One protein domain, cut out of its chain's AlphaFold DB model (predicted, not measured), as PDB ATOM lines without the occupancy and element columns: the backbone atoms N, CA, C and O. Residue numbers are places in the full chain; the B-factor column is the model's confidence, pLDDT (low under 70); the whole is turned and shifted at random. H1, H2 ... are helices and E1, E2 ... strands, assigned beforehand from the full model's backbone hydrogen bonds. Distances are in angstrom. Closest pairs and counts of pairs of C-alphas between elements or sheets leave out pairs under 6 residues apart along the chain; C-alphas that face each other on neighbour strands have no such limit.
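AT A GLANCE: This is residues 375 to 434 and 472 to 569 of the 1031 residues of an uncharacterized protein of Cyclospora cayetanensis (UniProt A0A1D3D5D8). Little regular structure is here: a strongly twisted antiparallel sheet, E4 E3 E2 E1 E5, and long loops make the body, and an arm leads out to H1 and the small hairpin E6 E7. Of 158 printed residues, 39 are in named elements, mostly strand. It is only just compact, close to loose, with a radius of gyration of the C-alphas of 18.1 A, and spans 55 by 33 by 31 A.

IN THESE COORDINATES: Find C-alpha 377 at (54.344, -5.217, 25.205), where E1, residues 377 to 383, begins its 18.4 A. Then come E2, 398 to 402, E3, 406 to 409, E4, 412 to 415, E5, 496 to 502, 18.9 A, H1, 546 to 549, E6, 555 to 558, and E7, 563 to 566, ending at (30.061, -17.529, 35.846).

HOW THE PARTS SIT: E1 to E4 are a meander, each the antiparallel neighbour of the one before; find N 381 and O 399 2.9 A apart, N 408 and O 400 2.8 A, N 414 and O 407 2.8 A. E5 is antiparallel to E1, N 380 to O 499 2.9 A. H1, too short for an O i to N i+4 pair, is not on this sheet. In the hairpin E6 and E7, N 556 and O 565 are 2.8 A apart.

THE WHOLE: Residues 435 to 471 are cut out, leaving 5.8 A between C-alphas 434 and 472. The links E1 to E2 and E5 to H1 are long. Confidence is under 70 in 61 residues, among them 535 to 564.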
ATOM      1  N   GLN A 375      54.782  -7.122  18.850       58.69
ATOM      2  CA  GLN A 375      55.709  -6.885  19.963       58.69
ATOM      3  C   GLN A 375      55.142  -7.420  21.292       58.69
ATOM      4  O   GLN A 375      53.928  -7.488  21.464       58.69
ATOM      5  N   LYS A 376      56.010  -7.808  22.243       68.69
ATOM      6  CA  LYS A 376      55.589  -8.443  23.512       68.69
ATOM      7  C   LYS A 376      54.794  -7.511  24.441       68.69
ATOM      8  O   LYS A 376      53.883  -7.980  25.117       68.69
ATOM      9  N   ALA A 377      55.114  -6.219  24.471       81.94
ATOM     10  CA  ALA A 377      54.344  -5.217  25.205       81.94
ATOM     11  C   ALA A 377      54.466  -3.826  24.564       81.94
ATOM     12  O   ALA A 377      55.473  -3.519  23.916       81.94
ATOM     13  N   SER A 378      53.457  -2.980  24.780       88.44
ATOM     14  CA  SER A 378      53.514  -1.538  24.518       88.44
ATOM     15  C   SER A 378      52.667  -0.755  25.529       88.44
ATOM     16  O   SER A 378      51.618  -1.229  25.972       88.44
ATOM     17  N   VAL A 379      53.141   0.429  25.922       90.50
ATOM     18  CA  VAL A 379      52.593   1.269  27.006       90.50
ATOM     19  C   VAL A 379      52.346   2.676  26.471       90.50
ATOM     20  O   VAL A 379      53.202   3.219  25.780       90.50
ATOM     21  N   GLY A 380      51.211   3.296  26.788       91.12
ATOM     22  CA  GLY A 380      50.971   4.690  26.416       91.12
ATOM     23  C   GLY A 380      49.530   5.139  26.611       91.12
ATOM     24  O   GLY A 380      48.899   4.825  27.619       91.12
ATOM     25  N   TRP A 381      49.018   5.883  25.635       90.38
ATOM     26  CA  TRP A 381      47.744   6.592  25.707       90.38
ATOM     27  C   TRP A 381      46.789   6.140  24.604       90.38
ATOM     28  O   TRP A 381      47.189   5.785  23.493       90.38
ATOM     29  N   SER A 382      45.494   6.149  24.906       91.50
ATOM     30  CA  SER A 382      44.449   5.761  23.955       91.50
ATOM     31  C   SER A 382      43.143   6.490  24.227       91.50
ATOM     32  O   SER A 382      42.778   6.666  25.386       91.50
ATOM     33  N   THR A 383      42.412   6.869  23.181       89.19
ATOM     34  CA  THR A 383      41.056   7.414  23.335       89.19
ATOM     35  C   THR A 383      40.019   6.289  23.438       89.19
ATOM     36  O   THR A 383      40.317   5.106  23.211       89.19
ATOM     37  N   ARG A 384      38.758   6.648  23.721       81.38
ATOM     38  CA  ARG A 384      37.625   5.699  23.707       81.38
ATOM     39  C   ARG A 384      37.413   5.001  22.355       81.38
ATOM     40  O   ARG A 384      36.815   3.929  22.331       81.38
ATOM     41  N   ARG A 385      37.894   5.575  21.242       82.56
ATOM     42  CA  ARG A 385      37.733   5.007  19.891       82.56
ATOM     43  C   ARG A 385      38.685   3.843  19.596       82.56
ATOM     44  O   ARG A 385      38.380   3.026  18.731       82.56
ATOM     45  N   HIS A 386      39.821   3.741  20.294       84.88
ATOM     46  CA  HIS A 386      40.805   2.692  20.018       84.88
ATOM     47  C   HIS A 386      40.233   1.289  20.325       84.88
ATOM     48  O   HIS A 386      39.854   1.035  21.476       84.88
ATOM     49  N   PRO A 387      40.194   0.348  19.360       80.75
ATOM     50  CA  PRO A 387      39.621  -0.980  19.576       80.75
ATOM     51  C   PRO A 387      40.498  -1.829  20.517       80.75
ATOM     52  O   PRO A 387      41.692  -1.977  20.271       80.75
ATOM     53  N   PRO A 388      39.944  -2.456  21.576       73.94
ATOM     54  CA  PRO A 388      40.734  -3.144  22.607       73.94
ATOM     55  C   PRO A 388      41.424  -4.438  22.146       73.94
ATOM     56  O   PRO A 388      42.239  -4.983  22.883       73.94
ATOM     57  N   SER A 389      41.103  -4.929  20.947       79.44
ATOM     58  CA  SER A 389      41.725  -6.092  20.301       79.44
ATOM     59  C   SER A 389      42.865  -5.732  19.335       79.44
ATOM     60  O   SER A 389      43.436  -6.627  18.710       79.44
ATOM     61  N   ALA A 390      43.189  -4.444  19.188       84.38
ATOM     62  CA  ALA A 390      44.388  -3.984  18.497       84.38
ATOM     63  C   ALA A 390      45.539  -3.759  19.500       84.38
ATOM     64  O   ALA A 390      45.286  -3.460  20.670       84.38
ATOM     65  N   PRO A 391      46.808  -3.877  19.067       87.31
ATOM     66  CA  PRO A 391      47.926  -3.389  19.858       87.31
ATOM     67  C   PRO A 391      47.928  -1.854  19.862       87.31
ATOM     68  O   PRO A 391      47.569  -1.214  18.868       87.31
ATOM     69  N   LEU A 392      48.342  -1.251  20.979       89.38
ATOM     70  CA  LEU A 392      48.423   0.208  21.087       89.38
ATOM     71  C   LEU A 392      49.460   0.754  20.100       89.38
ATOM     72  O   LEU A 392      50.511   0.147  19.896       89.38
ATOM     73  N   GLY A 393      49.135   1.891  19.486       88.62
ATOM     74  CA  GLY A 393      49.882   2.467  18.370       88.62
ATOM     75  C   GLY A 393      49.378   2.023  16.991       88.62
ATOM     76  O   GLY A 393      49.768   2.618  15.993       88.62
ATOM     77  N   ALA A 394      48.487   1.025  16.891       88.62
ATOM     78  CA  ALA A 394      47.992   0.529  15.599       88.62
ATOM     79  C   ALA A 394      46.869   1.369  14.961       88.62
ATOM     80  O   ALA A 394      46.601   1.205  13.771       88.62
ATOM     81  N   THR A 395      46.201   2.252  15.711       88.94
ATOM     82  CA  THR A 395      45.213   3.202  15.160       88.94
ATOM     83  C   THR A 395      45.592   4.640  15.509       88.94
ATOM     84  O   THR A 395      46.424   4.872  16.388       88.94
ATOM     85  N   ARG A 396      45.002   5.619  14.807       88.69
ATOM     86  CA  ARG A 396      45.221   7.058  15.068       88.69
ATOM     87  C   ARG A 396      44.799   7.466  16.483       88.69
ATOM     88  O   ARG A 396      45.327   8.425  17.026       88.69
ATOM     89  N   ASP A 397      43.897   6.691  17.076       88.44
ATOM     90  CA  ASP A 397      43.307   6.846  18.407       88.44
ATOM     91  C   ASP A 397      44.223   6.375  19.557       88.44
ATOM     92  O   ASP A 397      43.789   6.326  20.708       88.44
ATOM     93  N   SER A 398      45.460   5.957  19.262       90.81
ATOM     94  CA  SER A 398      46.396   5.388  20.240       90.81
ATOM     95  C   SER A 398      47.851   5.717  19.926       90.81
ATOM     96  O   SER A 398      48.281   5.510  18.792       90.81
ATOM     97  N   VAL A 399      48.613   6.114  20.943       91.38
ATOM     98  CA  VAL A 399      50.070   6.314  20.893       91.38
ATOM     99  C   VAL A 399      50.712   5.429  21.954       91.38
ATOM    100  O   VAL A 399      50.235   5.382  23.088       91.38
ATOM    101  N   ALA A 400      51.786   4.724  21.607       91.69
ATOM    102  CA  ALA A 400      52.477   3.834  22.536       91.69
ATOM    103  C   ALA A 400      53.994   3.896  22.397       91.69
ATOM    104  O   ALA A 400      54.510   3.926  21.287       91.69
ATOM    105  N   LEU A 401      54.711   3.802  23.514       91.00
ATOM    106  CA  LEU A 401      56.101   3.372  23.513       91.00
ATOM    107  C   LEU A 401      56.146   1.838  23.494       91.00
ATOM    108  O   LEU A 401      55.436   1.158  24.240       91.00
ATOM    109  N   THR A 402      56.971   1.287  22.612       89.56
ATOM    110  CA  THR A 402      57.198  -0.157  22.473       89.56
ATOM    111  C   THR A 402      58.487  -0.576  23.179       89.56
ATOM    112  O   THR A 402      59.394   0.238  23.351       89.56
ATOM    113  N   LEU A 403      58.619  -1.862  23.534       84.81
ATOM    114  CA  LEU A 403      59.851  -2.381  24.156       84.81
ATOM    115  C   LEU A 403      61.116  -2.150  23.307       84.81
ATOM    116  O   LEU A 403      62.212  -2.066  23.846       84.81
ATOM    117  N   ARG A 404      60.981  -1.987  21.986       84.44
ATOM    118  CA  ARG A 404      62.096  -1.641  21.088       84.44
ATOM    119  C   ARG A 404      62.624  -0.207  21.233       84.44
ATOM    120  O   ARG A 404      63.571   0.129  20.534       84.44
ATOM    121  N   GLY A 405      62.009   0.633  22.066       85.38
ATOM    122  CA  GLY A 405      62.292   2.071  22.108       85.38
ATOM    123  C   GLY A 405      61.680   2.850  20.936       85.38
ATOM    124  O   GLY A 405      62.046   3.997  20.690       85.38
ATOM    125  N   MET A 406      60.735   2.244  20.203       88.69
ATOM    126  CA  MET A 406      59.996   2.908  19.122       88.69
ATOM    127  C   MET A 406      58.693   3.500  19.665       88.69
ATOM    128  O   MET A 406      57.935   2.783  20.331       88.69
ATOM    129  N   ALA A 407      58.393   4.751  19.326       90.25
ATOM    130  CA  ALA A 407      57.064   5.334  19.466       90.25
ATOM    131  C   ALA A 407      56.173   4.865  18.300       90.25
ATOM    132  O   ALA A 407      56.547   4.988  17.135       90.25
ATOM    133  N   ALA A 408      55.002   4.313  18.606       90.38
ATOM    134  CA  ALA A 408      54.058   3.752  17.648       90.38
ATOM    135  C   ALA A 408      52.751   4.560  17.620       90.38
ATOM    136  O   ALA A 408      52.120   4.754  18.662       90.38
ATOM    137  N   TRP A 409      52.323   4.988  16.429       91.50
ATOM    138  CA  TRP A 409      51.071   5.718  16.191       91.50
ATOM    139  C   TRP A 409      50.516   5.413  14.798       91.50
ATOM    140  O   TRP A 409      51.270   5.349  13.828       91.50
ATOM    141  N   ALA A 410      49.196   5.236  14.673       88.25
ATOM    142  CA  ALA A 410      48.515   4.971  13.397       88.25
ATOM    143  C   ALA A 410      49.079   3.796  12.552       88.25
ATOM    144  O   ALA A 410      48.847   3.740  11.344       88.25
ATOM    145  N   GLY A 411      49.795   2.852  13.173       85.75
ATOM    146  CA  GLY A 411      50.484   1.737  12.511       85.75
ATOM    147  C   GLY A 411      51.910   2.043  12.027       85.75
ATOM    148  O   GLY A 411      52.522   1.181  11.399       85.75
ATOM    149  N   VAL A 412      52.441   3.233  12.316       86.50
ATOM    150  CA  VAL A 412      53.822   3.654  12.035       86.50
ATOM    151  C   VAL A 412      54.649   3.552  13.319       86.50
ATOM    152  O   VAL A 412      54.210   4.027  14.363       86.50
ATOM    153  N   GLU A 413      55.841   2.954  13.245       87.94
ATOM    154  CA  GLU A 413      56.840   2.951  14.325       87.94
ATOM    155  C   GLU A 413      57.964   3.949  13.988       87.94
ATOM    156  O   GLU A 413      58.568   3.862  12.918       87.94
ATOM    157  N   LEU A 414      58.261   4.875  14.902       86.06
ATOM    158  CA  LEU A 414      59.364   5.838  14.821       86.06
ATOM    159  C   LEU A 414      60.376   5.560  15.947       86.06
ATOM    160  O   LEU A 414      59.949   5.366  17.087       86.06
ATOM    161  N   PRO A 415      61.694   5.532  15.682       83.88
ATOM    162  CA  PRO A 415      62.696   5.364  16.734       83.88
ATOM    163  C   PRO A 415      62.684   6.581  17.666       83.88
ATOM    164  O   PRO A 415      62.641   7.715  17.189       83.88
ATOM    165  N   TYR A 416      62.687   6.347  18.980       79.19
ATOM    166  CA  TYR A 416      62.401   7.391  19.968       79.19
ATOM    167  C   TYR A 416      63.375   7.407  21.148       79.19
ATOM    168  O   TYR A 416      63.948   8.453  21.436       79.19
ATOM    169  N   CYS A 417      63.617   6.263  21.795       78.50
ATOM    170  CA  CYS A 417      64.651   6.133  22.819       78.50
ATOM    171  C   CYS A 417      65.630   4.997  22.493       78.50
ATOM    172  O   CYS A 417      65.255   3.946  21.973       78.50
ATOM    173  N   PHE A 418      66.903   5.235  22.812       74.75
ATOM    174  CA  PHE A 418      67.982   4.255  22.754       74.75
ATOM    175  C   PHE A 418      68.794   4.353  24.057       74.75
ATOM    176  O   PHE A 418      69.109   5.471  24.462       74.75
ATOM    177  N   PRO A 419      69.168   3.234  24.706       80.69
ATOM    178  CA  PRO A 419      68.885   1.849  24.321       80.69
ATOM    179  C   PRO A 419      67.384   1.479  24.393       80.69
ATOM    180  O   PRO A 419      66.599   2.207  24.999       80.69
ATOM    181  N   PRO A 420      66.971   0.359  23.764       84.88
ATOM    182  CA  PRO A 420      65.632  -0.212  23.932       84.88
ATOM    183  C   PRO A 420      65.298  -0.515  25.400       84.88
ATOM    184  O   PRO A 420      66.201  -0.747  26.203       84.88
ATOM    185  N   LEU A 421      64.002  -0.584  25.724       84.00
ATOM    186  CA  LEU A 421      63.533  -0.883  27.081       84.00
ATOM    187  C   LEU A 421      63.911  -2.315  27.491       84.00
ATOM    188  O   LEU A 421      63.658  -3.271  26.748       84.00
ATOM    189  N   VAL A 422      64.449  -2.468  28.698       85.81
ATOM    190  CA  VAL A 422      64.831  -3.753  29.297       85.81
ATOM    191  C   VAL A 422      63.900  -4.149  30.447       85.81
ATOM    192  O   VAL A 422      63.078  -3.374  30.938       85.81
ATOM    193  N   GLU A 423      63.986  -5.409  30.874       85.75
ATOM    194  CA  GLU A 423      63.180  -5.910  31.986       85.75
ATOM    195  C   GLU A 423      63.610  -5.260  33.313       85.75
ATOM    196  O   GLU A 423      64.788  -5.253  33.664       85.75
ATOM    197  N   GLY A 424      62.644  -4.704  34.052       86.31
ATOM    198  CA  GLY A 424      62.882  -3.948  35.290       86.31
ATOM    199  C   GLY A 424      62.933  -2.421  35.127       86.31
ATOM    200  O   GLY A 424      62.982  -1.713  36.143       86.31
ATOM    201  N   ASP A 425      62.868  -1.908  33.893       88.38
ATOM    202  CA  ASP A 425      62.746  -0.473  33.617       88.38
ATOM    203  C   ASP A 425      61.432   0.122  34.146       88.38
ATOM    204  O   ASP A 425      60.389  -0.532  34.221       88.38
ATOM    205  N   VAL A 426      61.479   1.413  34.485       88.06
ATOM    206  CA  VAL A 426      60.313   2.202  34.900       88.06
ATOM    207  C   VAL A 426      60.152   3.372  33.935       88.06
ATOM    208  O   VAL A 426      60.931   4.320  33.974       88.06
ATOM    209  N   VAL A 427      59.138   3.291  33.072       87.00
ATOM    210  CA  VAL A 427      58.821   4.305  32.052       87.00
ATOM    211  C   VAL A 427      57.891   5.374  32.630       87.00
ATOM    212  O   VAL A 427      56.863   5.047  33.227       87.00
ATOM    213  N   GLY A 428      58.224   6.652  32.431       87.50
ATOM    214  CA  GLY A 428      57.437   7.794  32.898       87.50
ATOM    215  C   GLY A 428      56.531   8.370  31.810       87.50
ATOM    216  O   GLY A 428      56.876   9.364  31.177       87.50
ATOM    217  N   CYS A 429      55.354   7.784  31.587       86.06
ATOM    218  CA  CYS A 429      54.383   8.340  30.640       86.06
ATOM    219  C   CYS A 429      53.699   9.595  31.210       86.06
ATOM    220  O   CYS A 429      52.809   9.485  32.054       86.06
ATOM    221  N   CYS A 430      54.060  10.778  30.710       84.06
ATOM    222  CA  CYS A 430      53.290  12.007  30.893       84.06
ATOM    223  C   CYS A 430      52.451  12.305  29.632       84.06
ATOM    224  O   CYS A 430      52.579  11.649  28.593       84.06
ATOM    225  N   ILE A 431      51.542  13.276  29.746       85.88
ATOM    226  CA  ILE A 431      50.733  13.817  28.649       85.88
ATOM    227  C   ILE A 431      50.408  15.281  28.964       85.88
ATOM    228  O   ILE A 431      50.056  15.600  30.100       85.88
ATOM    229  N   ARG A 432      50.537  16.173  27.978       84.00
ATOM    230  CA  ARG A 432      50.206  17.597  28.098       84.00
ATOM    231  C   ARG A 432      49.138  17.945  27.065       84.00
ATOM    232  O   ARG A 432      49.423  18.199  25.896       84.00
ATOM    233  N   LEU A 433      47.889  17.950  27.521       82.06
ATOM    234  CA  LEU A 433      46.761  18.409  26.718       82.06
ATOM    235  C   LEU A 433      46.780  19.941  26.677       82.06
ATOM    236  O   LEU A 433      46.414  20.602  27.649       82.06
ATOM    237  N   VAL A 434      47.242  20.498  25.560       76.88
ATOM    238  CA  VAL A 434      47.123  21.929  25.272       76.88
ATOM    239  C   VAL A 434      45.697  22.175  24.789       76.88
ATOM    240  O   VAL A 434      45.262  21.572  23.809       76.88
ATOM    241  N   THR A 472      49.330  18.877  20.192       41.81
ATOM    242  CA  THR A 472      49.211  18.088  21.431       41.81
ATOM    243  C   THR A 472      50.558  17.435  21.762       41.81
ATOM    244  O   THR A 472      51.142  16.740  20.927       41.81
ATOM    245  N   ASP A 473      51.057  17.637  22.986       42.53
ATOM    246  CA  ASP A 473      52.395  17.192  23.402       42.53
ATOM    247  C   ASP A 473      52.321  15.984  24.348       42.53
ATOM    248  O   ASP A 473      51.908  16.090  25.504       42.53
ATOM    249  N   THR A 474      52.768  14.816  23.885       45.28
ATOM    250  CA  THR A 474      52.821  13.582  24.681       45.28
ATOM    251  C   THR A 474      54.256  13.300  25.126       45.28
ATOM    252  O   THR A 474      55.033  12.599  24.476       45.28
ATOM    253  N   THR A 475      54.635  13.872  26.266       36.94
ATOM    254  CA  THR A 475      55.967  13.712  26.860       36.94
ATOM    255  C   THR A 475      56.136  12.335  27.514       36.94
ATOM    256  O   THR A 475      55.791  12.126  28.675       36.94
ATOM    257  N   VAL A 476      56.683  11.361  26.781       38.59
ATOM    258  CA  VAL A 476      57.048  10.056  27.359       38.59
ATOM    259  C   VAL A 476      58.479  10.133  27.884       38.59
ATOM    260  O   VAL A 476      59.429   9.951  27.123       38.59
ATOM    261  N   SER A 477      58.613  10.409  29.183       37.69
ATOM    262  CA  SER A 477      59.897  10.462  29.880       37.69
ATOM    263  C   SER A 477      60.526   9.068  29.963       37.69
ATOM    264  O   SER A 477      59.852   8.079  30.280       37.69
ATOM    265  N   GLY A 478      61.809   8.992  29.620       35.44
ATOM    266  CA  GLY A 478      62.537   7.753  29.401       35.44
ATOM    267  C   GLY A 478      63.172   7.167  30.658       35.44
ATOM    268  O   GLY A 478      62.866   7.527  31.796       35.44
ATOM    269  N   ILE A 479      64.062   6.207  30.418       40.38
ATOM    270  CA  ILE A 479      64.774   5.447  31.444       40.38
ATOM    271  C   ILE A 479      65.655   6.389  32.283       40.38
ATOM    272  O   ILE A 479      66.385   7.216  31.746       40.38
ATOM    273  N   ALA A 480      65.610   6.220  33.608       36.81
ATOM    274  CA  ALA A 480      66.598   6.692  34.593       36.81
ATOM    275  C   ALA A 480      66.996   8.190  34.622       36.81
ATOM    276  O   ALA A 480      67.870   8.544  35.411       36.81
ATOM    277  N   GLY A 481      66.335   9.077  33.874       45.00
ATOM    278  CA  GLY A 481      66.535  10.532  33.965       45.00
ATOM    279  C   GLY A 481      66.332  11.292  32.655       45.00
ATOM    280  O   GLY A 481      65.992  12.474  32.698       45.00
ATOM    281  N   ASP A 482      66.478  10.623  31.511       53.22
ATOM    282  CA  ASP A 482      66.395  11.279  30.206       53.22
ATOM    283  C   ASP A 482      64.936  11.506  29.785       53.22
ATOM    284  O   ASP A 482      64.183  10.572  29.493       53.22
ATOM    285  N   ALA A 483      64.525  12.774  29.747       58.91
ATOM    286  CA  ALA A 483      63.200  13.178  29.296       58.91
ATOM    287  C   ALA A 483      63.151  13.270  27.761       58.91
ATOM    288  O   ALA A 483      63.742  14.168  27.164       58.91
ATOM    289  N   TYR A 484      62.395  12.370  27.133       63.09
ATOM    290  CA  TYR A 484      62.072  12.418  25.705       63.09
ATOM    291  C   TYR A 484      60.655  13.005  25.510       63.09
ATOM    292  O   TYR A 484      59.821  12.962  26.425       63.09
ATOM    293  N   SER A 485      60.344  13.537  24.320       61.72
ATOM    294  CA  SER A 485      59.020  14.100  23.997       61.72
ATOM    295  C   SER A 485      58.476  13.661  22.629       61.72
ATOM    296  O   SER A 485      59.120  13.862  21.602       61.72
ATOM    297  N   VAL A 486      57.259  13.092  22.589       60.53
ATOM    298  CA  VAL A 486      56.501  12.876  21.341       60.53
ATOM    299  C   VAL A 486      55.420  13.951  21.225       60.53
ATOM    300  O   VAL A 486      54.326  13.804  21.764       60.53
ATOM    301  N   SER A 487      55.675  15.019  20.476       61.00
ATOM    302  CA  SER A 487      54.579  15.860  19.980       61.00
ATOM    303  C   SER A 487      53.807  15.069  18.920       61.00
ATOM    304  O   SER A 487      54.355  14.720  17.873       61.00
ATOM    305  N   CYS A 488      52.547  14.738  19.195       62.62
ATOM    306  CA  CYS A 488      51.702  13.944  18.307       62.62
ATOM    307  C   CYS A 488      50.323  14.588  18.201       62.62
ATOM    308  O   CYS A 488      49.585  14.655  19.180       62.62
ATOM    309  N   LEU A 489      49.972  15.028  16.991       58.31
ATOM    310  CA  LEU A 489      48.691  15.661  16.701       58.31
ATOM    311  C   LEU A 489      47.557  14.632  16.843       58.31
ATOM    312  O   LEU A 489      47.263  13.880  15.910       58.31
ATOM    313  N   MET A 490      46.950  14.581  18.027       65.00
ATOM    314  CA  MET A 490      45.798  13.739  18.331       65.00
ATOM    315  C   MET A 490      44.558  14.603  18.564       65.00
ATOM    316  O   MET A 490      44.648  15.749  18.999       65.00
ATOM    317  N   ASP A 491      43.394  14.043  18.242       62.16
ATOM    318  CA  ASP A 491      42.123  14.763  18.244       62.16
ATOM    319  C   ASP A 491      41.741  15.201  19.671       62.16
ATOM    320  O   ASP A 491      41.602  14.365  20.572       62.16
ATOM    321  N   VAL A 492      41.641  16.512  19.912       58.44
ATOM    322  CA  VAL A 492      41.529  17.077  21.273       58.44
ATOM    323  C   VAL A 492      40.131  16.860  21.871       58.44
ATOM    324  O   VAL A 492      39.981  16.824  23.090       58.44
ATOM    325  N   ASP A 493      39.130  16.594  21.030       58.88
ATOM    326  CA  ASP A 493      37.725  16.354  21.390       58.88
ATOM    327  C   ASP A 493      37.480  15.099  22.262       58.88
ATOM    328  O   ASP A 493      36.328  14.741  22.536       58.88
ATOM    329  N   HIS A 494      38.516  14.341  22.647       67.88
ATOM    330  CA  HIS A 494      38.381  12.998  23.219       67.88
ATOM    331  C   HIS A 494      39.129  12.805  24.541       67.88
ATOM    332  O   HIS A 494      40.278  13.200  24.697       67.88
ATOM    333  N   GLU A 495      38.492  12.108  25.487       82.44
ATOM    334  CA  GLU A 495      39.149  11.658  26.717       82.44
ATOM    335  C   GLU A 495      40.286  10.664  26.410       82.44
ATOM    336  O   GLU A 495      40.099   9.700  25.653       82.44
ATOM    337  N   TYR A 496      41.436  10.873  27.054       86.25
ATOM    338  CA  TYR A 496      42.626  10.025  26.964       86.25
ATOM    339  C   TYR A 496      42.739   9.110  28.185       86.25
ATOM    340  O   TYR A 496      42.616   9.551  29.326       86.25
ATOM    341  N   PHE A 497      43.030   7.834  27.942       87.38
ATOM    342  CA  PHE A 497      43.175   6.805  28.968       87.38
ATOM    343  C   PHE A 497      44.587   6.217  28.929       87.38
ATOM    344  O   PHE A 497      45.045   5.849  27.836       87.38
ATOM    345  N   PRO A 498      45.261   6.071  30.088       89.44
ATOM    346  CA  PRO A 498      46.488   5.296  30.166       89.44
ATOM    347  C   PRO A 498      46.151   3.841  29.833       89.44
ATOM    348  O   PRO A 498      45.173   3.284  30.335       89.44
ATOM    349  N   ALA A 499      46.934   3.230  28.952       89.56
ATOM    350  CA  ALA A 499      46.673   1.889  28.460       89.56
ATOM    351  C   ALA A 499      47.968   1.112  28.231       89.56
ATOM    352  O   ALA A 499      49.012   1.667  27.884       89.56
ATOM    353  N   ILE A 500      47.865  -0.206  28.384       90.31
ATOM    354  CA  ILE A 500      48.935  -1.156  28.080       90.31
ATOM    355  C   ILE A 500      48.360  -2.275  27.216       90.31
ATOM    356  O   ILE A 500      47.232  -2.720  27.443       90.31
ATOM    357  N   SER A 501      49.137  -2.716  26.228       90.19
ATOM    358  CA  SER A 501      48.883  -3.917  25.439       90.19
ATOM    359  C   SER A 501      49.940  -4.961  25.785       90.19
ATOM    360  O   SER A 501      51.135  -4.681  25.699       90.19
ATOM    361  N   LEU A 502      49.502  -6.150  26.199       87.62
ATOM    362  CA  LEU A 502      50.363  -7.267  26.596       87.62
ATOM    363  C   LEU A 502      50.177  -8.449  25.646       87.62
ATOM    364  O   LEU A 502      49.048  -8.805  25.307       87.62
ATOM    365  N   MET A 503      51.277  -9.083  25.243       81.25
ATOM    366  CA  MET A 503      51.295 -10.239  24.346       81.25
ATOM    367  C   MET A 503      52.273 -11.314  24.825       81.25
ATOM    368  O   MET A 503      53.317 -11.029  25.405       81.25
ATOM    369  N   GLY A 504      51.957 -12.579  24.529       79.50
ATOM    370  CA  GLY A 504      52.910 -13.688  24.680       79.50
ATOM    371  C   GLY A 504      53.406 -13.933  26.110       79.50
ATOM    372  O   GLY A 504      54.543 -14.355  26.277       79.50
ATOM    373  N   GLY A 505      52.578 -13.649  27.123       78.69
ATOM    374  CA  GLY A 505      52.919 -13.844  28.539       78.69
ATOM    375  C   GLY A 505      53.617 -12.658  29.216       78.69
ATOM    376  O   GLY A 505      53.943 -12.759  30.393       78.69
ATOM    377  N   ALA A 506      53.828 -11.535  28.518       79.44
ATOM    378  CA  ALA A 506      54.355 -10.323  29.143       79.44
ATOM    379  C   ALA A 506      53.455  -9.836  30.295       79.44
ATOM    380  O   ALA A 506      52.229  -9.844  30.181       79.44
ATOM    381  N   SER A 507      54.077  -9.366  31.379       83.00
ATOM    382  CA  SER A 507      53.402  -8.749  32.524       83.00
ATOM    383  C   SER A 507      53.995  -7.368  32.820       83.00
ATOM    384  O   SER A 507      55.102  -7.048  32.389       83.00
ATOM    385  N   CYS A 508      53.236  -6.524  33.517       85.44
ATOM    386  CA  CYS A 508      53.648  -5.173  33.891       85.44
ATOM    387  C   CYS A 508      52.919  -4.721  35.164       85.44
ATOM    388  O   CYS A 508      51.755  -5.070  35.375       85.44
ATOM    389  N   SER A 509      53.559  -3.876  35.971       85.88
ATOM    390  CA  SER A 509      52.916  -3.157  37.076       85.88
ATOM    391  C   SER A 509      52.654  -1.702  36.690       85.88
ATOM    392  O   SER A 509      53.564  -1.034  36.201       85.88
ATOM    393  N   VAL A 510      51.453  -1.188  36.962       88.19
ATOM    394  CA  VAL A 510      51.097   0.224  36.729       88.19
ATOM    395  C   VAL A 510      51.076   0.977  38.056       88.19
ATOM    396  O   VAL A 510      50.507   0.491  39.032       88.19
ATOM    397  N   ASN A 511      51.679   2.164  38.089       88.44
ATOM    398  CA  ASN A 511      51.693   3.046  39.254       88.44
ATOM    399  C   ASN A 511      50.999   4.367  38.899       88.44
ATOM    400  O   ASN A 511      51.510   5.142  38.096       88.44
ATOM    401  N   PHE A 512      49.837   4.616  39.501       86.00
ATOM    402  CA  PHE A 512      49.030   5.819  39.268       86.00
ATOM    403  C   PHE A 512      49.436   7.013  40.158       86.00
ATOM    404  O   PHE A 512      48.785   8.056  40.114       86.00
ATOM    405  N   GLY A 513      50.510   6.871  40.942       87.25
ATOM    406  CA  GLY A 513      50.979   7.848  41.922       87.25
ATOM    407  C   GLY A 513      50.333   7.687  43.309       87.25
ATOM    408  O   GLY A 513      49.541   6.767  43.524       87.25
ATOM    409  N   PRO A 514      50.690   8.555  44.276       77.94
ATOM    410  CA  PRO A 514      51.700   9.616  44.169       77.94
ATOM    411  C   PRO A 514      53.146   9.100  44.318       77.94
ATOM    412  O   PRO A 514      54.095   9.823  44.031       77.94
ATOM    413  N   SER A 515      53.330   7.853  44.764       84.38
ATOM    414  CA  SER A 515      54.630   7.267  45.119       84.38
ATOM    415  C   SER A 515      55.437   6.810  43.896       84.38
ATOM    416  O   SER A 515      55.590   5.610  43.653       84.38
ATOM    417  N   PHE A 516      55.937   7.749  43.095       86.31
ATOM    418  CA  PHE A 516      56.775   7.452  41.927       86.31
ATOM    419  C   PHE A 516      58.225   7.103  42.307       86.31
ATOM    420  O   PHE A 516      58.782   7.661  43.248       86.31
ATOM    421  N   ARG A 517      58.862   6.196  41.545       84.50
ATOM    422  CA  ARG A 517      60.296   5.850  41.700       84.50
ATOM    423  C   ARG A 517      61.218   6.966  41.198       84.50
ATOM    424  O   ARG A 517      62.280   7.187  41.766       84.50
ATOM    425  N   HIS A 518      60.786   7.649  40.142       85.12
ATOM    426  CA  HIS A 518      61.408   8.842  39.581       85.12
ATOM    427  C   HIS A 518      60.327   9.931  39.598       85.12
ATOM    428  O   HIS A 518      59.221   9.654  39.127       85.12
ATOM    429  N   PRO A 519      60.568  11.112  40.193       77.75
ATOM    430  CA  PRO A 519      59.554  12.158  40.256       77.75
ATOM    431  C   PRO A 519      59.221  12.676  38.845       77.75
ATOM    432  O   PRO A 519      60.095  12.673  37.974       77.75
ATOM    433  N   PRO A 520      57.978  13.129  38.604       80.00
ATOM    434  CA  PRO A 520      57.622  13.786  37.350       80.00
ATOM    435  C   PRO A 520      58.421  15.092  37.176       80.00
ATOM    436  O   PRO A 520      58.794  15.717  38.174       80.00
ATOM    437  N   PRO A 521      58.676  15.533  35.933       75.94
ATOM    438  CA  PRO A 521      59.391  16.779  35.685       75.94
ATOM    439  C   PRO A 521      58.586  17.990  36.183       75.94
ATOM    440  O   PRO A 521      57.357  18.027  36.085       75.94
ATOM    441  N   LEU A 522      59.295  19.001  36.694       74.12
ATOM    442  CA  LEU A 522      58.716  20.268  37.150       74.12
ATOM    443  C   LEU A 522      58.351  21.142  35.938       74.12
ATOM    444  O   LEU A 522      59.134  21.979  35.498       74.12
ATOM    445  N   VAL A 523      57.169  20.894  35.377       69.75
ATOM    446  CA  VAL A 523      56.597  21.600  34.218       69.75
ATOM    447  C   VAL A 523      55.339  22.350  34.656       69.75
ATOM    448  O   VAL A 523      54.642  21.896  35.560       69.75
ATOM    449  N   GLU A 524      55.022  23.472  34.005       68.00
ATOM    450  CA  GLU A 524      53.744  24.173  34.176       68.00
ATOM    451  C   GLU A 524      52.742  23.811  33.051       68.00
ATOM    452  O   GLU A 524      53.114  23.817  31.868       68.00
ATOM    453  N   PRO A 525      51.463  23.511  33.359       74.50
ATOM    454  CA  PRO A 525      50.898  23.329  34.699       74.50
ATOM    455  C   PRO A 525      51.474  22.083  35.406       74.50
ATOM    456  O   PRO A 525      51.863  21.131  34.724       74.50
ATOM    457  N   PRO A 526      51.518  22.070  36.754       80.38
ATOM    458  CA  PRO A 526      52.149  21.003  37.528       80.38
ATOM    459  C   PRO A 526      51.540  19.633  37.225       80.38
ATOM    460  O   PRO A 526      50.319  19.476  37.164       80.38
ATOM    461  N   PHE A 527      52.401  18.623  37.074       84.50
ATOM    462  CA  PHE A 527      51.976  17.249  36.813       84.50
ATOM    463  C   PHE A 527      51.063  16.724  37.932       84.50
ATOM    464  O   PHE A 527      51.462  16.648  39.097       84.50
ATOM    465  N   LEU A 528      49.856  16.296  37.558       85.19
ATOM    466  CA  LEU A 528      48.914  15.643  38.461       85.19
ATOM    467  C   LEU A 528      49.025  14.114  38.325       85.19
ATOM    468  O   LEU A 528      48.845  13.590  37.223       85.19
ATOM    469  N   PRO A 529      49.282  13.366  39.417       85.75
ATOM    470  CA  PRO A 529      49.248  11.910  39.378       85.75
ATOM    471  C   PRO A 529      47.832  11.414  39.069       85.75
ATOM    472  O   PRO A 529      46.848  11.981  39.543       85.75
ATOM    473  N   CYS A 530      47.717  10.307  38.333       83.25
ATOM    474  CA  CYS A 530      46.426   9.739  37.938       83.25
ATOM    475  C   CYS A 530      45.501   9.416  39.128       83.25
ATOM    476  O   CYS A 530      44.286   9.451  38.970       83.25
ATOM    477  N   CYS A 531      46.048   9.147  40.318       79.69
ATOM    478  CA  CYS A 531      45.277   8.951  41.550       79.69
ATOM    479  C   CYS A 531      44.583  10.219  42.095       79.69
ATOM    480  O   CYS A 531      43.759  10.101  42.998       79.69
ATOM    481  N   LEU A 532      44.934  11.412  41.595       82.94
ATOM    482  CA  LEU A 532      44.322  12.702  41.947       82.94
ATOM    483  C   LEU A 532      43.518  13.323  40.790       82.94
ATOM    484  O   LEU A 532      42.920  14.383  40.969       82.94
ATOM    485  N   LEU A 533      43.484  12.686  39.615       82.25
ATOM    486  CA  LEU A 533      42.608  13.118  38.527       82.25
ATOM    487  C   LEU A 533      41.140  12.805  38.876       82.25
ATOM    488  O   LEU A 533      40.865  11.768  39.489       82.25
ATOM    489  N   PRO A 534      40.179  13.660  38.479       75.38
ATOM    490  CA  PRO A 534      38.765  13.365  38.666       75.38
ATOM    491  C   PRO A 534      38.386  12.091  37.901       75.38
ATOM    492  O   PRO A 534      38.765  11.901  36.745       75.38
ATOM    493  N   LEU A 535      37.615  11.213  38.547       62.22
ATOM    494  CA  LEU A 535      37.074  10.023  37.895       62.22
ATOM    495  C   LEU A 535      36.128  10.453  36.764       62.22
ATOM    496  O   LEU A 535      35.206  11.234  37.004       62.22
ATOM    497  N   SER A 536      36.345   9.937  35.549       59.31
ATOM    498  CA  SER A 536      35.463  10.211  34.404       59.31
ATOM    499  C   SER A 536      34.018   9.832  34.740       59.31
ATOM    500  O   SER A 536      33.749   8.764  35.294       59.31
ATOM    501  N   THR A 537      33.088  10.721  34.394       54.22
ATOM    502  CA  THR A 537      31.643  10.549  34.613       54.22
ATOM    503  C   THR A 537      31.027   9.506  33.683       54.22
ATOM    504  O   THR A 537      29.976   8.944  33.994       54.22
ATOM    505  N   ALA A 538      31.665   9.229  32.545       51.66
ATOM    506  CA  ALA A 538      31.213   8.238  31.582       51.66
ATOM    507  C   ALA A 538      31.655   6.815  31.984       51.66
ATOM    508  O   ALA A 538      32.749   6.644  32.532       51.66
ATOM    509  N   PRO A 539      30.851   5.770  31.675       44.94
ATOM    510  CA  PRO A 539      31.150   4.387  32.040       44.94
ATOM    511  C   PRO A 539      32.581   3.998  31.613       44.94
ATOM    512  O   PRO A 539      32.964   4.270  30.472       44.94
ATOM    513  N   PRO A 540      33.398   3.411  32.503       46.06
ATOM    514  CA  PRO A 540      34.811   3.112  32.187       46.06
ATOM    515  C   PRO A 540      35.037   1.971  31.092       46.06
ATOM    516  O   PRO A 540      34.050   1.473  30.559       46.06
ATOM    517  N   LEU A 541      36.280   1.570  30.694       47.12
ATOM    518  CA  LEU A 541      36.712   0.648  29.578       47.12
ATOM    519  C   LEU A 541      37.578  -0.682  29.839       47.12
ATOM    520  O   LEU A 541      38.552  -0.929  29.127       47.12
ATOM    521  N   THR A 542      37.263  -1.602  30.780       44.59
ATOM    522  CA  THR A 542      37.588  -3.061  30.796       44.59
ATOM    523  C   THR A 542      36.784  -3.740  29.689       44.59
ATOM    524  O   THR A 542      35.614  -4.109  29.855       44.59
ATOM    525  N   TYR A 543      37.465  -4.120  28.615       43.38
ATOM    526  CA  TYR A 543      37.063  -5.371  27.990       43.38
ATOM    527  C   TYR A 543      37.521  -6.515  28.898       43.38
ATOM    528  O   TYR A 543      38.673  -6.937  28.862       43.38
ATOM    529  N   ASP A 544      36.629  -6.959  29.783       39.94
ATOM    530  CA  ASP A 544      36.858  -8.165  30.572       39.94
ATOM    531  C   ASP A 544      37.034  -9.346  29.609       39.94
ATOM    532  O   ASP A 544      36.192  -9.575  28.738       39.94
ATOM    533  N   VAL A 545      38.157 -10.052  29.723       41.06
ATOM    534  CA  VAL A 545      38.531 -11.124  28.791       41.06
ATOM    535  C   VAL A 545      37.975 -12.477  29.256       41.06
ATOM    536  O   VAL A 545      37.856 -13.392  28.444       41.06
ATOM    537  N   TYR A 546      37.540 -12.610  30.520       37.91
ATOM    538  CA  TYR A 546      36.946 -13.854  31.034       37.91
ATOM    539  C   TYR A 546      35.746 -14.358  30.205       37.91
ATOM    540  O   TYR A 546      35.749 -15.538  29.855       37.91
ATOM    541  N   PRO A 547      34.767 -13.523  29.795       38.50
ATOM    542  CA  PRO A 547      33.656 -13.959  28.942       38.50
ATOM    543  C   PRO A 547      34.061 -14.480  27.551       38.50
ATOM    544  O   PRO A 547      33.259 -15.150  26.909       38.50
ATOM    545  N   LEU A 548      35.282 -14.193  27.080       40.66
ATOM    546  CA  LEU A 548      35.840 -14.743  25.833       40.66
ATOM    547  C   LEU A 548      36.718 -15.990  26.057       40.66
ATOM    548  O   LEU A 548      37.124 -16.633  25.088       40.66
ATOM    549  N   LEU A 549      37.029 -16.325  27.313       40.50
ATOM    550  CA  LEU A 549      37.845 -17.480  27.711       40.50
ATOM    551  C   LEU A 549      37.016 -18.614  28.336       40.50
ATOM    552  O   LEU A 549      37.483 -19.753  28.381       40.50
ATOM    553  N   LEU A 550      35.806 -18.312  28.810       39.69
ATOM    554  CA  LEU A 550      34.842 -19.283  29.326       39.69
ATOM    555  C   LEU A 550      34.004 -19.876  28.185       39.69
ATOM    556  O   LEU A 550      33.549 -19.171  27.286       39.69
ATOM    557  N   LEU A 551      33.764 -21.187  28.237       44.94
ATOM    558  CA  LEU A 551      32.805 -21.843  27.345       44.94
ATOM    559  C   LEU A 551      31.370 -21.446  27.747       44.94
ATOM    560  O   LEU A 551      31.120 -21.279  28.941       44.94
ATOM    561  N   PRO A 552      30.390 -21.386  26.820       52.03
ATOM    562  CA  PRO A 552      28.998 -21.048  27.158       52.03
ATOM    563  C   PRO A 552      28.379 -21.930  28.258       52.03
ATOM    564  O   PRO A 552      27.522 -21.482  29.009       52.03
ATOM    565  N   GLN A 553      28.872 -23.164  28.400       52.06
ATOM    566  CA  GLN A 553      28.503 -24.133  29.441       52.06
ATOM    567  C   GLN A 553      28.935 -23.724  30.868       52.06
ATOM    568  O   GLN A 553      28.546 -24.370  31.835       52.06
ATOM    569  N   GLN A 554      29.752 -22.676  31.012       56.03
ATOM    570  CA  GLN A 554      30.266 -22.169  32.292       56.03
ATOM    571  C   GLN A 554      29.543 -20.896  32.762       56.03
ATOM    572  O   GLN A 554      29.966 -20.286  33.742       56.03
ATOM    573  N   LEU A 555      28.459 -20.498  32.090       56.16
ATOM    574  CA  LEU A 555      27.573 -19.420  32.521       56.16
ATOM    575  C   LEU A 555      26.277 -20.010  33.092       56.16
ATOM    576  O   LEU A 555      25.687 -20.917  32.510       56.16
ATOM    577  N   LEU A 556      25.842 -19.483  34.232       67.88
ATOM    578  CA  LEU A 556      24.534 -19.731  34.832       67.88
ATOM    579  C   LEU A 556      23.697 -18.452  34.706       67.88
ATOM    580  O   LEU A 556      24.239 -17.349  34.805       67.88
ATOM    581  N   ALA A 557      22.385 -18.576  34.517       64.50
ATOM    582  CA  ALA A 557      21.495 -17.439  34.725       64.50
ATOM    583  C   ALA A 557      21.452 -17.111  36.224       64.50
ATOM    584  O   ALA A 557      21.232 -18.003  37.040       64.50
ATOM    585  N   ASP A 558      21.676 -15.849  36.585       65.56
ATOM    586  CA  ASP A 558      21.479 -15.370  37.949       65.56
ATOM    587  C   ASP A 558      19.986 -15.052  38.170       65.56
ATOM    588  O   ASP A 558      19.488 -14.085  37.581       65.56
ATOM    589  N   PRO A 559      19.257 -15.821  39.004       50.00
ATOM    590  CA  PRO A 559      17.831 -15.604  39.236       50.00
ATOM    591  C   PRO A 559      17.532 -14.330  40.045       50.00
ATOM    592  O   PRO A 559      16.379 -13.917  40.101       50.00
ATOM    593  N   GLN A 560      18.534 -13.701  40.672       57.66
ATOM    594  CA  GLN A 560      18.378 -12.417  41.369       57.66
ATOM    595  C   GLN A 560      18.526 -11.221  40.416       57.66
ATOM    596  O   GLN A 560      17.958 -10.162  40.669       57.66
ATOM    597  N   LEU A 561      19.311 -11.368  39.341       59.03
ATOM    598  CA  LEU A 561      19.774 -10.245  38.512       59.03
ATOM    599  C   LEU A 561      19.409 -10.349  37.021       59.03
ATOM    600  O   LEU A 561      19.739  -9.433  36.271       59.03
ATOM    601  N   ASN A 562      18.784 -11.444  36.566       63.97
ATOM    602  CA  ASN A 562      18.482 -11.717  35.148       63.97
ATOM    603  C   ASN A 562      19.697 -11.555  34.203       63.97
ATOM    604  O   ASN A 562      19.563 -11.244  33.019       63.97
ATOM    605  N   THR A 563      20.905 -11.784  34.721       59.75
ATOM    606  CA  THR A 563      22.169 -11.685  33.979       59.75
ATOM    607  C   THR A 563      22.935 -13.000  34.046       59.75
ATOM    608  O   THR A 563      22.783 -13.781  34.981       59.75
ATOM    609  N   LEU A 564      23.760 -13.276  33.035       59.75
ATOM    610  CA  LEU A 564      24.598 -14.473  33.020       59.75
ATOM    611  C   LEU A 564      25.826 -14.265  33.917       59.75
ATOM    612  O   LEU A 564      26.696 -13.455  33.590       59.75
ATOM    613  N   ARG A 565      25.921 -15.021  35.016       71.50
ATOM    614  CA  ARG A 565      27.107 -15.055  35.888       71.50
ATOM    615  C   ARG A 565      27.936 -16.325  35.658       71.50
ATOM    616  O   ARG A 565      27.373 -17.356  35.294       71.50
ATOM    617  N   PRO A 566      29.264 -16.306  35.869       56.53
ATOM    618  CA  PRO A 566      30.061 -17.529  35.846       56.53
ATOM    619  C   PRO A 566      29.561 -18.543  36.883       56.53
ATOM    620  O   PRO A 566      29.250 -18.170  38.016       56.53
ATOM    621  N   ARG A 567      29.537 -19.826  36.508       57.50
ATOM    622  CA  ARG A 567      29.394 -20.940  37.453       57.50
ATOM    623  C   ARG A 567      30.577 -20.916  38.417       57.50
ATOM    624  O   ARG A 567      31.726 -21.094  38.014       57.50
ATOM    625  N   THR A 568      30.291 -20.681  39.688       67.06
ATOM    626  CA  THR A 568      31.258 -20.767  40.778       67.06
ATOM    627  C   THR A 568      31.421 -22.219  41.225       67.06
ATOM    628  O   THR A 568      30.626 -23.098  40.889       67.06
ATOM    629  N   LEU A 569      32.444 -22.480  42.039       46.72
ATOM    630  CA  LEU A 569      32.634 -23.794  42.657       46.72
ATOM    631  C   LEU A 569      31.501 -24.126  43.654       46.72
ATOM    632  O   LEU A 569      31.238 -25.299  43.895       46.72
TER     633      LEU A 569